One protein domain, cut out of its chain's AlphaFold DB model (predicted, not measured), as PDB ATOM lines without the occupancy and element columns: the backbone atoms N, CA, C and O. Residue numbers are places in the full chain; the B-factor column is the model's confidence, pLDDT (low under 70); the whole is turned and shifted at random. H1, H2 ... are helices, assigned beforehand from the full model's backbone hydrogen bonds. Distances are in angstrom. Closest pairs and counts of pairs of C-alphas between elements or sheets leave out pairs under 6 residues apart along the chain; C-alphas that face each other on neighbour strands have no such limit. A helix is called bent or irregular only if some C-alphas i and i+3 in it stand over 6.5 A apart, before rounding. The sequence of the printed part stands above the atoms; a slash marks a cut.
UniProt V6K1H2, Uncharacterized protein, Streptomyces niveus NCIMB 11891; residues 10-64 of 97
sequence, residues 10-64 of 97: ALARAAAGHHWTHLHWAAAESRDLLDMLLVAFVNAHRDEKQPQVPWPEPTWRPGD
ATOM      1  N   ALA A  10      97.848  45.108  73.863       52.34
ATOM      2  CA  ALA A  10      97.324  45.003  72.492       52.34
ATOM      3  C   ALA A  10      96.434  43.766  72.236       52.34
ATOM      4  O   ALA A  10      95.561  43.809  71.372       52.34
ATOM      5  N   LEU A  11      96.605  42.691  73.012       52.97
ATOM      6  CA  LEU A  11      95.806  41.466  72.918       52.97
ATOM      7  C   LEU A  11      94.369  41.650  73.452       52.97
ATOM      8  O   LEU A  11      93.433  41.089  72.892       52.97
ATOM      9  N   ALA A  12      94.183  42.493  74.475       55.31
ATOM     10  CA  ALA A  12      92.858  42.877  74.971       55.31
ATOM     11  C   ALA A  12      92.124  43.795  73.973       55.31
ATOM     12  O   ALA A  12      90.909  43.717  73.830       55.31
ATOM     13  N   ARG A  13      92.873  44.613  73.217       57.50
ATOM     14  CA  ARG A  13      92.340  45.496  72.161       57.50
ATOM     15  C   ARG A  13      91.975  44.746  70.874       57.50
ATOM     16  O   ARG A  13      90.953  45.044  70.264       57.50
ATOM     17  N   ALA A  14      92.758  43.737  70.486       52.06
ATOM     18  CA  ALA A  14      92.472  42.883  69.329       52.06
ATOM     19  C   ALA A  14      91.228  41.993  69.528       52.06
ATOM     20  O   ALA A  14      90.493  41.764  68.573       52.06
ATOM     21  N   ALA A  15      90.943  41.558  70.762       56.28
ATOM     22  CA  ALA A  15      89.686  40.884  71.109       56.28
ATOM     23  C   ALA A  15      88.461  41.828  71.108       56.28
ATOM     24  O   ALA A  15      87.332  41.358  70.999       56.28
ATOM     25  N   ALA A  16      88.677  43.147  71.203       56.50
ATOM     26  CA  ALA A  16      87.634  44.177  71.265       56.50
ATOM     27  C   ALA A  16      87.314  44.840  69.905       56.50
ATOM     28  O   ALA A  16      86.344  45.585  69.798       56.50
ATOM     29  N   GLY A  17      88.100  44.574  68.852       60.75
ATOM     30  CA  GLY A  17      87.804  45.018  67.481       60.75
ATOM     31  C   GLY A  17      88.102  46.491  67.154       60.75
ATOM     32  O   GLY A  17      87.668  46.966  66.108       60.75
ATOM     33  N   HIS A  18      88.844  47.232  67.990       66.50
ATOM     34  CA  HIS A  18      89.147  48.651  67.736       66.50
ATOM     35  C   HIS A  18      90.497  49.138  68.296       66.50
ATOM     36  O   HIS A  18      91.055  48.576  69.235       66.50
ATOM     37  N   HIS A  19      91.027  50.227  67.722       74.56
ATOM     38  CA  HIS A  19      92.397  50.716  67.958       74.56
ATOM     39  C   HIS A  19      92.558  51.669  69.157       74.56
ATOM     40  O   HIS A  19      93.688  51.981  69.537       74.56
ATOM     41  N   TRP A  20      91.460  52.140  69.754       79.25
ATOM     42  CA  TRP A  20      91.520  53.074  70.880       79.25
ATOM     43  C   TRP A  20      92.226  52.466  72.096       79.25
ATOM     44  O   TRP A  20      91.952  51.337  72.504       79.25
ATOM     45  N   THR A  21      93.119  53.250  72.693       79.69
ATOM     46  CA  THR A  21      93.715  52.979  74.013       79.69
ATOM     47  C   THR A  21      92.996  53.790  75.087       79.69
ATOM     48  O   THR A  21      92.238  54.701  74.763       79.69
ATOM     49  N   HIS A  22      93.265  53.518  76.365       79.38
ATOM     50  CA  HIS A  22      92.702  54.287  77.482       79.38
ATOM     51  C   HIS A  22      92.885  55.806  77.321       79.38
ATOM     52  O   HIS A  22      91.971  56.579  77.584       79.38
ATOM     53  N   LEU A  23      94.045  56.240  76.819       84.56
ATOM     54  CA  LEU A  23      94.307  57.658  76.570       84.56
ATOM     55  C   LEU A  23      93.342  58.261  75.539       84.56
ATOM     56  O   LEU A  23      92.942  59.408  75.685       84.56
ATOM     57  N   HIS A  24      92.947  57.492  74.522       85.50
ATOM     58  CA  HIS A  24      91.994  57.947  73.511       85.50
ATOM     59  C   HIS A  24      90.596  58.126  74.113       85.50
ATOM     60  O   HIS A  24      89.946  59.130  73.843       85.50
ATOM     61  N   TRP A  25      90.175  57.205  74.989       82.88
ATOM     62  CA  TRP A  25      88.918  57.325  75.733       82.88
ATOM     63  C   TRP A  25      88.909  58.556  76.640       82.88
ATOM     64  O   TRP A  25      88.012  59.386  76.533       82.88
ATOM     65  N   ALA A  26      89.952  58.725  77.455       86.19
ATOM     66  CA  ALA A  26      90.076  59.874  78.347       86.19
ATOM     67  C   ALA A  26      90.124  61.209  77.581       86.19
ATOM     68  O   ALA A  26      89.547  62.207  78.019       86.19
ATOM     69  N   ALA A  27      90.785  61.239  76.420       90.81
ATOM     70  CA  ALA A  27      90.835  62.421  75.566       90.81
ATOM     71  C   ALA A  27      89.461  62.758  74.964       90.81
ATOM     72  O   ALA A  27      89.077  63.928  74.968       90.81
ATOM     73  N   ALA A  28      88.714  61.757  74.486       89.69
ATOM     74  CA  ALA A  28      87.363  61.950  73.962       89.69
ATOM     75  C   ALA A  28      86.406  62.470  75.045       89.69
ATOM     76  O   ALA A  28      85.717  63.460  74.825       89.69
ATOM     77  N   GLU A  29      86.431  61.882  76.244       90.38
ATOM     78  CA  GLU A  29      85.611  62.344  77.373       90.38
ATOM     79  C   GLU A  29      85.943  63.774  77.794       90.38
ATOM     80  O   GLU A  29      85.044  64.582  78.028       90.38
ATOM     81  N   SER A  30      87.234  64.107  77.854       94.12
ATOM     82  CA  SER A  30      87.674  65.460  78.199       94.12
ATOM     83  C   SER A  30      87.200  66.478  77.165       94.12
ATOM     84  O   SER A  30      86.755  67.564  77.528       94.12
ATOM     85  N   ARG A  31      87.271  66.130  75.874       94.56
ATOM     86  CA  ARG A  31      86.780  66.975  74.784       94.56
ATOM     87  C   ARG A  31      85.270  67.192  74.883       94.56
ATOM     88  O   ARG A  31      84.842  68.341  74.887       94.56
ATOM     89  N   ASP A  32      84.497  66.116  75.010       94.25
ATOM     90  CA  ASP A  32      83.034  66.185  75.093       94.25
ATOM     91  C   ASP A  32      82.593  67.054  76.283       94.25
ATOM     92  O   ASP A  32      81.717  67.909  76.152       94.25
ATOM     93  N   LEU A  33      83.253  66.902  77.436       94.69
ATOM     94  CA  LEU A  33      82.979  67.714  78.620       94.69
ATOM     95  C   LEU A  33      83.280  69.200  78.390       94.69
ATOM     96  O   LEU A  33      82.490  70.054  78.795       94.69
ATOM     97  N   LEU A  34      84.412  69.526  77.761       97.19
ATOM     98  CA  LEU A  34      84.768  70.914  77.460       97.19
ATOM     99  C   LEU A  34      83.774  71.552  76.486       97.19
ATOM    100  O   LEU A  34      83.353  72.688  76.714       97.19
ATOM    101  N   ASP A  35      83.352  70.817  75.457       95.56
ATOM    102  CA  ASP A  35      82.355  71.286  74.492       95.56
ATOM    103  C   ASP A  35      81.000  71.526  75.184       95.56
ATOM    104  O   ASP A  35      80.366  72.568  74.982       95.56
ATOM    105  N   MET A  36      80.579  70.626  76.081       95.69
ATOM    106  CA  MET A  36      79.379  70.824  76.901       95.69
ATOM    107  C   MET A  36      79.492  72.057  77.803       95.69
ATOM    108  O   MET A  36      78.567  72.864  77.855       95.69
ATOM    109  N   LEU A  37      80.613  72.236  78.505       97.31
ATOM    110  CA  LEU A  37      80.817  73.389  79.387       97.31
ATOM    111  C   LEU A  37      80.789  74.708  78.612       97.31
ATOM    112  O   LEU A  37      80.195  75.681  79.078       97.31
ATOM    113  N   LEU A  38      81.375  74.731  77.415       96.69
ATOM    114  CA  LEU A  38      81.334  75.894  76.539       96.69
ATOM    115  C   LEU A  38      79.895  76.229  76.128       96.69
ATOM    116  O   LEU A  38      79.473  77.375  76.272       96.69
ATOM    117  N   VAL A  39      79.123  75.243  75.663       96.25
ATOM    118  CA  VAL A  39      77.724  75.467  75.267       96.25
ATOM    119  C   VAL A  39      76.862  75.874  76.463       96.25
ATOM    120  O   VAL A  39      76.018  76.762  76.329       96.25
ATOM    121  N   ALA A  40      77.101  75.301  77.644       96.12
ATOM    122  CA  ALA A  40      76.427  75.701  78.877       96.12
ATOM    123  C   ALA A  40      76.696  77.172  79.206       96.12
ATOM    124  O   ALA A  40      75.762  77.923  79.478       96.12
ATOM    125  N   PHE A  41      77.959  77.593  79.127       96.75
ATOM    126  CA  PHE A  41      78.362  78.972  79.372       96.75
ATOM    127  C   PHE A  41      77.733  79.936  78.359       96.75
ATOM    128  O   PHE A  41      77.130  80.936  78.746       96.75
ATOM    129  N   VAL A  42      77.796  79.610  77.066       95.06
ATOM    130  CA  VAL A  42      77.192  80.428  76.004       95.06
ATOM    131  C   VAL A  42      75.684  80.567  76.208       95.06
ATOM    132  O   VAL A  42      75.152  81.669  76.127       95.06
ATOM    133  N   ASN A  43      74.992  79.472  76.525       94.69
ATOM    134  CA  ASN A  43      73.551  79.491  76.753       94.69
ATOM    135  C   ASN A  43      73.152  80.206  78.050       94.69
ATOM    136  O   ASN A  43      72.083  80.808  78.093       94.69
ATOM    137  N   ALA A  44      73.995  80.176  79.084       94.31
ATOM    138  CA  ALA A  44      73.760  80.913  80.323       94.31
ATOM    139  C   ALA A  44      73.905  82.433  80.139       94.31
ATOM    140  O   ALA A  44      73.222  83.200  80.813       94.31
ATOM    141  N   HIS A  45      74.770  82.868  79.218       94.94
ATOM    142  CA  HIS A  45      75.024  84.283  78.921       94.94
ATOM    143  C   HIS A  45      74.329  84.792  77.650       94.94
ATOM    144  O   HIS A  45      74.565  85.918  77.212       94.94
ATOM    145  N   ARG A  46      73.470  83.971  77.050       93.44
ATOM    146  CA  ARG A  46      72.687  84.315  75.866       93.44
ATOM    147  C   ARG A  46      71.594  85.337  76.219       93.44
ATOM    148  O   ARG A  46      70.919  85.211  77.233       93.44
ATOM    149  N   ASP A  47      71.358  86.295  75.322       91.12
ATOM    150  CA  ASP A  47      70.170  87.164  75.362       91.12
ATOM    151  C   ASP A  47      68.899  86.321  75.149       91.12
ATOM    152  O   ASP A  47      68.867  85.439  74.283       91.12
ATOM    153  N   GLU A  48      67.840  86.590  75.913       87.50
ATOM    154  CA  GLU A  48      66.559  85.871  75.886       87.50
ATOM    155  C   GLU A  48      65.976  85.715  74.475       87.50
ATOM    156  O   GLU A  48      65.361  84.690  74.169       87.50
ATOM    157  N   LYS A  49      66.223  86.688  73.591       92.75
ATOM    158  CA  LYS A  49      65.690  86.710  72.222       92.75
ATOM    159  C   LYS A  49      66.472  85.858  71.227       92.75
ATOM    160  O   LYS A  49      65.961  85.582  70.144       92.75
ATOM    161  N   GLN A  50      67.705  85.473  71.546       91.38
ATOM    162  CA  GLN A  50      68.499  84.629  70.651       91.38
ATOM    163  C   GLN A  50      68.067  83.162  70.765       91.38
ATOM    164  O   GLN A  50      67.614  82.737  71.815       91.38
ATOM    165  N   PRO A  51      68.176  82.333  69.727       91.62
ATOM    166  CA  PRO A  51      67.944  80.904  69.898       91.62
ATOM    167  C   PRO A  51      69.020  80.281  70.800       91.62
ATOM    168  O   PRO A  51      70.181  80.689  70.783       91.62
ATOM    169  N   GLN A  52      68.635  79.280  71.593       91.88
ATOM    170  CA  GLN A  52      69.589  78.492  72.373       91.88
ATOM    171  C   GLN A  52      70.514  77.700  71.438       91.88
ATOM    172  O   GLN A  52      70.043  77.073  70.489       91.88
ATOM    173  N   VAL A  53      71.816  77.704  71.724       92.94
ATOM    174  CA  VAL A  53      72.791  76.865  71.023       92.94
ATOM    175  C   VAL A  53      72.504  75.403  71.374       92.94
ATOM    176  O   VAL A  53      72.393  75.086  72.566       92.94
ATOM    177  N   PRO A  54      72.350  74.513  70.377       93.81
ATOM    178  CA  PRO A  54      72.106  73.101  70.635       93.81
ATOM    179  C   PRO A  54      73.276  72.491  71.407       93.81
ATOM    180  O   PRO A  54      74.431  72.869  71.210       93.81
ATOM    181  N   TRP A  55      72.963  71.543  72.289       90.81
ATOM    182  CA  TRP A  55      73.990  70.773  72.981       90.81
ATOM    183  C   TRP A  55      74.832  69.988  71.970       90.81
ATOM    184  O   TRP A  55      74.280  69.507  70.977       90.81
ATOM    185  N   PRO A  56      76.154  69.892  72.185       90.94
ATOM    186  CA  PRO A  56      77.019  69.171  71.273       90.94
ATOM    187  C   PRO A  56      76.731  67.672  71.367       90.94
ATOM    188  O   PRO A  56      76.432  67.149  72.443       90.94
ATOM    189  N   GLU A  57      76.841  66.987  70.234       88.44
ATOM    190  CA  GLU A  57      76.775  65.529  70.202       88.44
ATOM    191  C   GLU A  57      78.098  64.930  70.706       88.44
ATOM    192  O   GLU A  57      79.162  65.490  70.415       88.44
ATOM    193  N   PRO A  58      78.061  63.798  71.431       86.69
ATOM    194  CA  PRO A  58      79.270  63.115  71.871       86.69
ATOM    195  C   PRO A  58      80.173  62.723  70.699       86.69
ATOM    196  O   PRO A  58      79.707  62.332  69.624       86.69
ATOM    197  N   THR A  59      81.484  62.762  70.924       87.50
ATOM    198  CA  THR A  59      82.455  62.244  69.961       87.50
ATOM    199  C   THR A  59      82.223  60.747  69.744       87.50
ATOM    200  O   THR A  59      82.075  60.000  70.710       87.50
ATOM    201  N   TRP A  60      82.250  60.301  68.481       86.06
ATOM    202  CA  TRP A  60      82.144  58.880  68.135       86.06
ATOM    203  C   TRP A  60      83.218  58.055  68.849       86.06
ATOM    204  O   TRP A  60      84.410  58.381  68.789       86.06
ATOM    205  N   ARG A  61      82.796  56.960  69.475       84.69
ATOM    206  CA  ARG A  61      83.652  56.002  70.167       84.69
ATOM    207  C   ARG A  61      83.504  54.616  69.546       84.69
ATOM    208  O   ARG A  61      82.457  54.273  68.998       84.69
ATOM    209  N   PRO A  62      84.526  53.759  69.653       81.25
ATOM    210  CA  PRO A  62      84.370  52.372  69.262       81.25
ATOM    211  C   PRO A  62      83.261  51.681  70.063       81.25
ATOM    212  O   PRO A  62      83.288  51.680  71.290       81.25
ATOM    213  N   GLY A  63      82.297  51.094  69.353       74.50
ATOM    214  CA  GLY A  63      81.057  50.557  69.924       74.50
ATOM    215  C   GLY A  63      79.828  51.397  69.576       74.50
ATOM    216  O   GLY A  63      78.723  50.859  69.550       74.50
ATOM    217  N   ASP A  64      80.018  52.667  69.216       75.88
ATOM    218  CA  ASP A  64      78.938  53.499  68.702       75.88
ATOM    219  C   ASP A  64      78.572  53.084  67.270       75.88
ATOM    220  O   ASP A  64      79.455  52.730  66.472       75.88
TER     221      ASP A  64
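What this domain is: This is residues 10 to 64 of the 97 residues of an uncharacterized protein of Streptomyces niveus NCIMB 11891 (UniProt V6K1H2). One long straight helix, H2, makes most of the length of a thin rod, and after it the chain turns and folds back alongside it as a long unnamed strip, residues 51 to 64. A small helix, H1, sits off the other end of H2, at the far end of the rod from the turn, where residues 45 to 50 stand free. The printed part has 55 residues, with two named helices in the order H1, H2 and no named strand; the class is all helix, with 28 of the 55 residues in named elements. The whole is extended, with a radius of gyration of the C-alphas of 16.3 A, and spans 54 by 17 by 8 A.

Where its parts are: H2, residues 22 to 44, is the longest helix and measures 32.8 A from first to last C-alpha. It begins at C-alpha 22 at (92.702, 54.287, 77.482) and ends at C-alpha 44 at (73.760, 80.913, 80.323). H1, residues 10 to 14, measures 6.2 A and begins at C-alpha 10 at (97.324, 45.003, 72.492).

How they stand to each other: H2 is apart from H1, with no C-alpha of the one within 8 A of the other. The link from H1 to H2 has 7 residues and is short, not tight. Neither helix is bent. In both H1 and H2 each O i to N i+4 pair is within hydrogen-bond range. After H2, residues 45 to 64 form a stretch of 20 residues with no named element, whose C-alphas lie 4 to 28 A from the mean of the C-alphas.

The domain as a whole: The two C-alphas farthest apart, those of Leu 11 and Lys 49, are 54.4 A apart, while the first and last printed C-alphas, of Ala 10 and Asp 64, are 20.6 A apart. The printed part has no cut and no long link between named elements. The mean pLDDT of the printed part is 84.3; residues 10 to 18 are under 70, and the mean is 54 in H1 and 92 in H2.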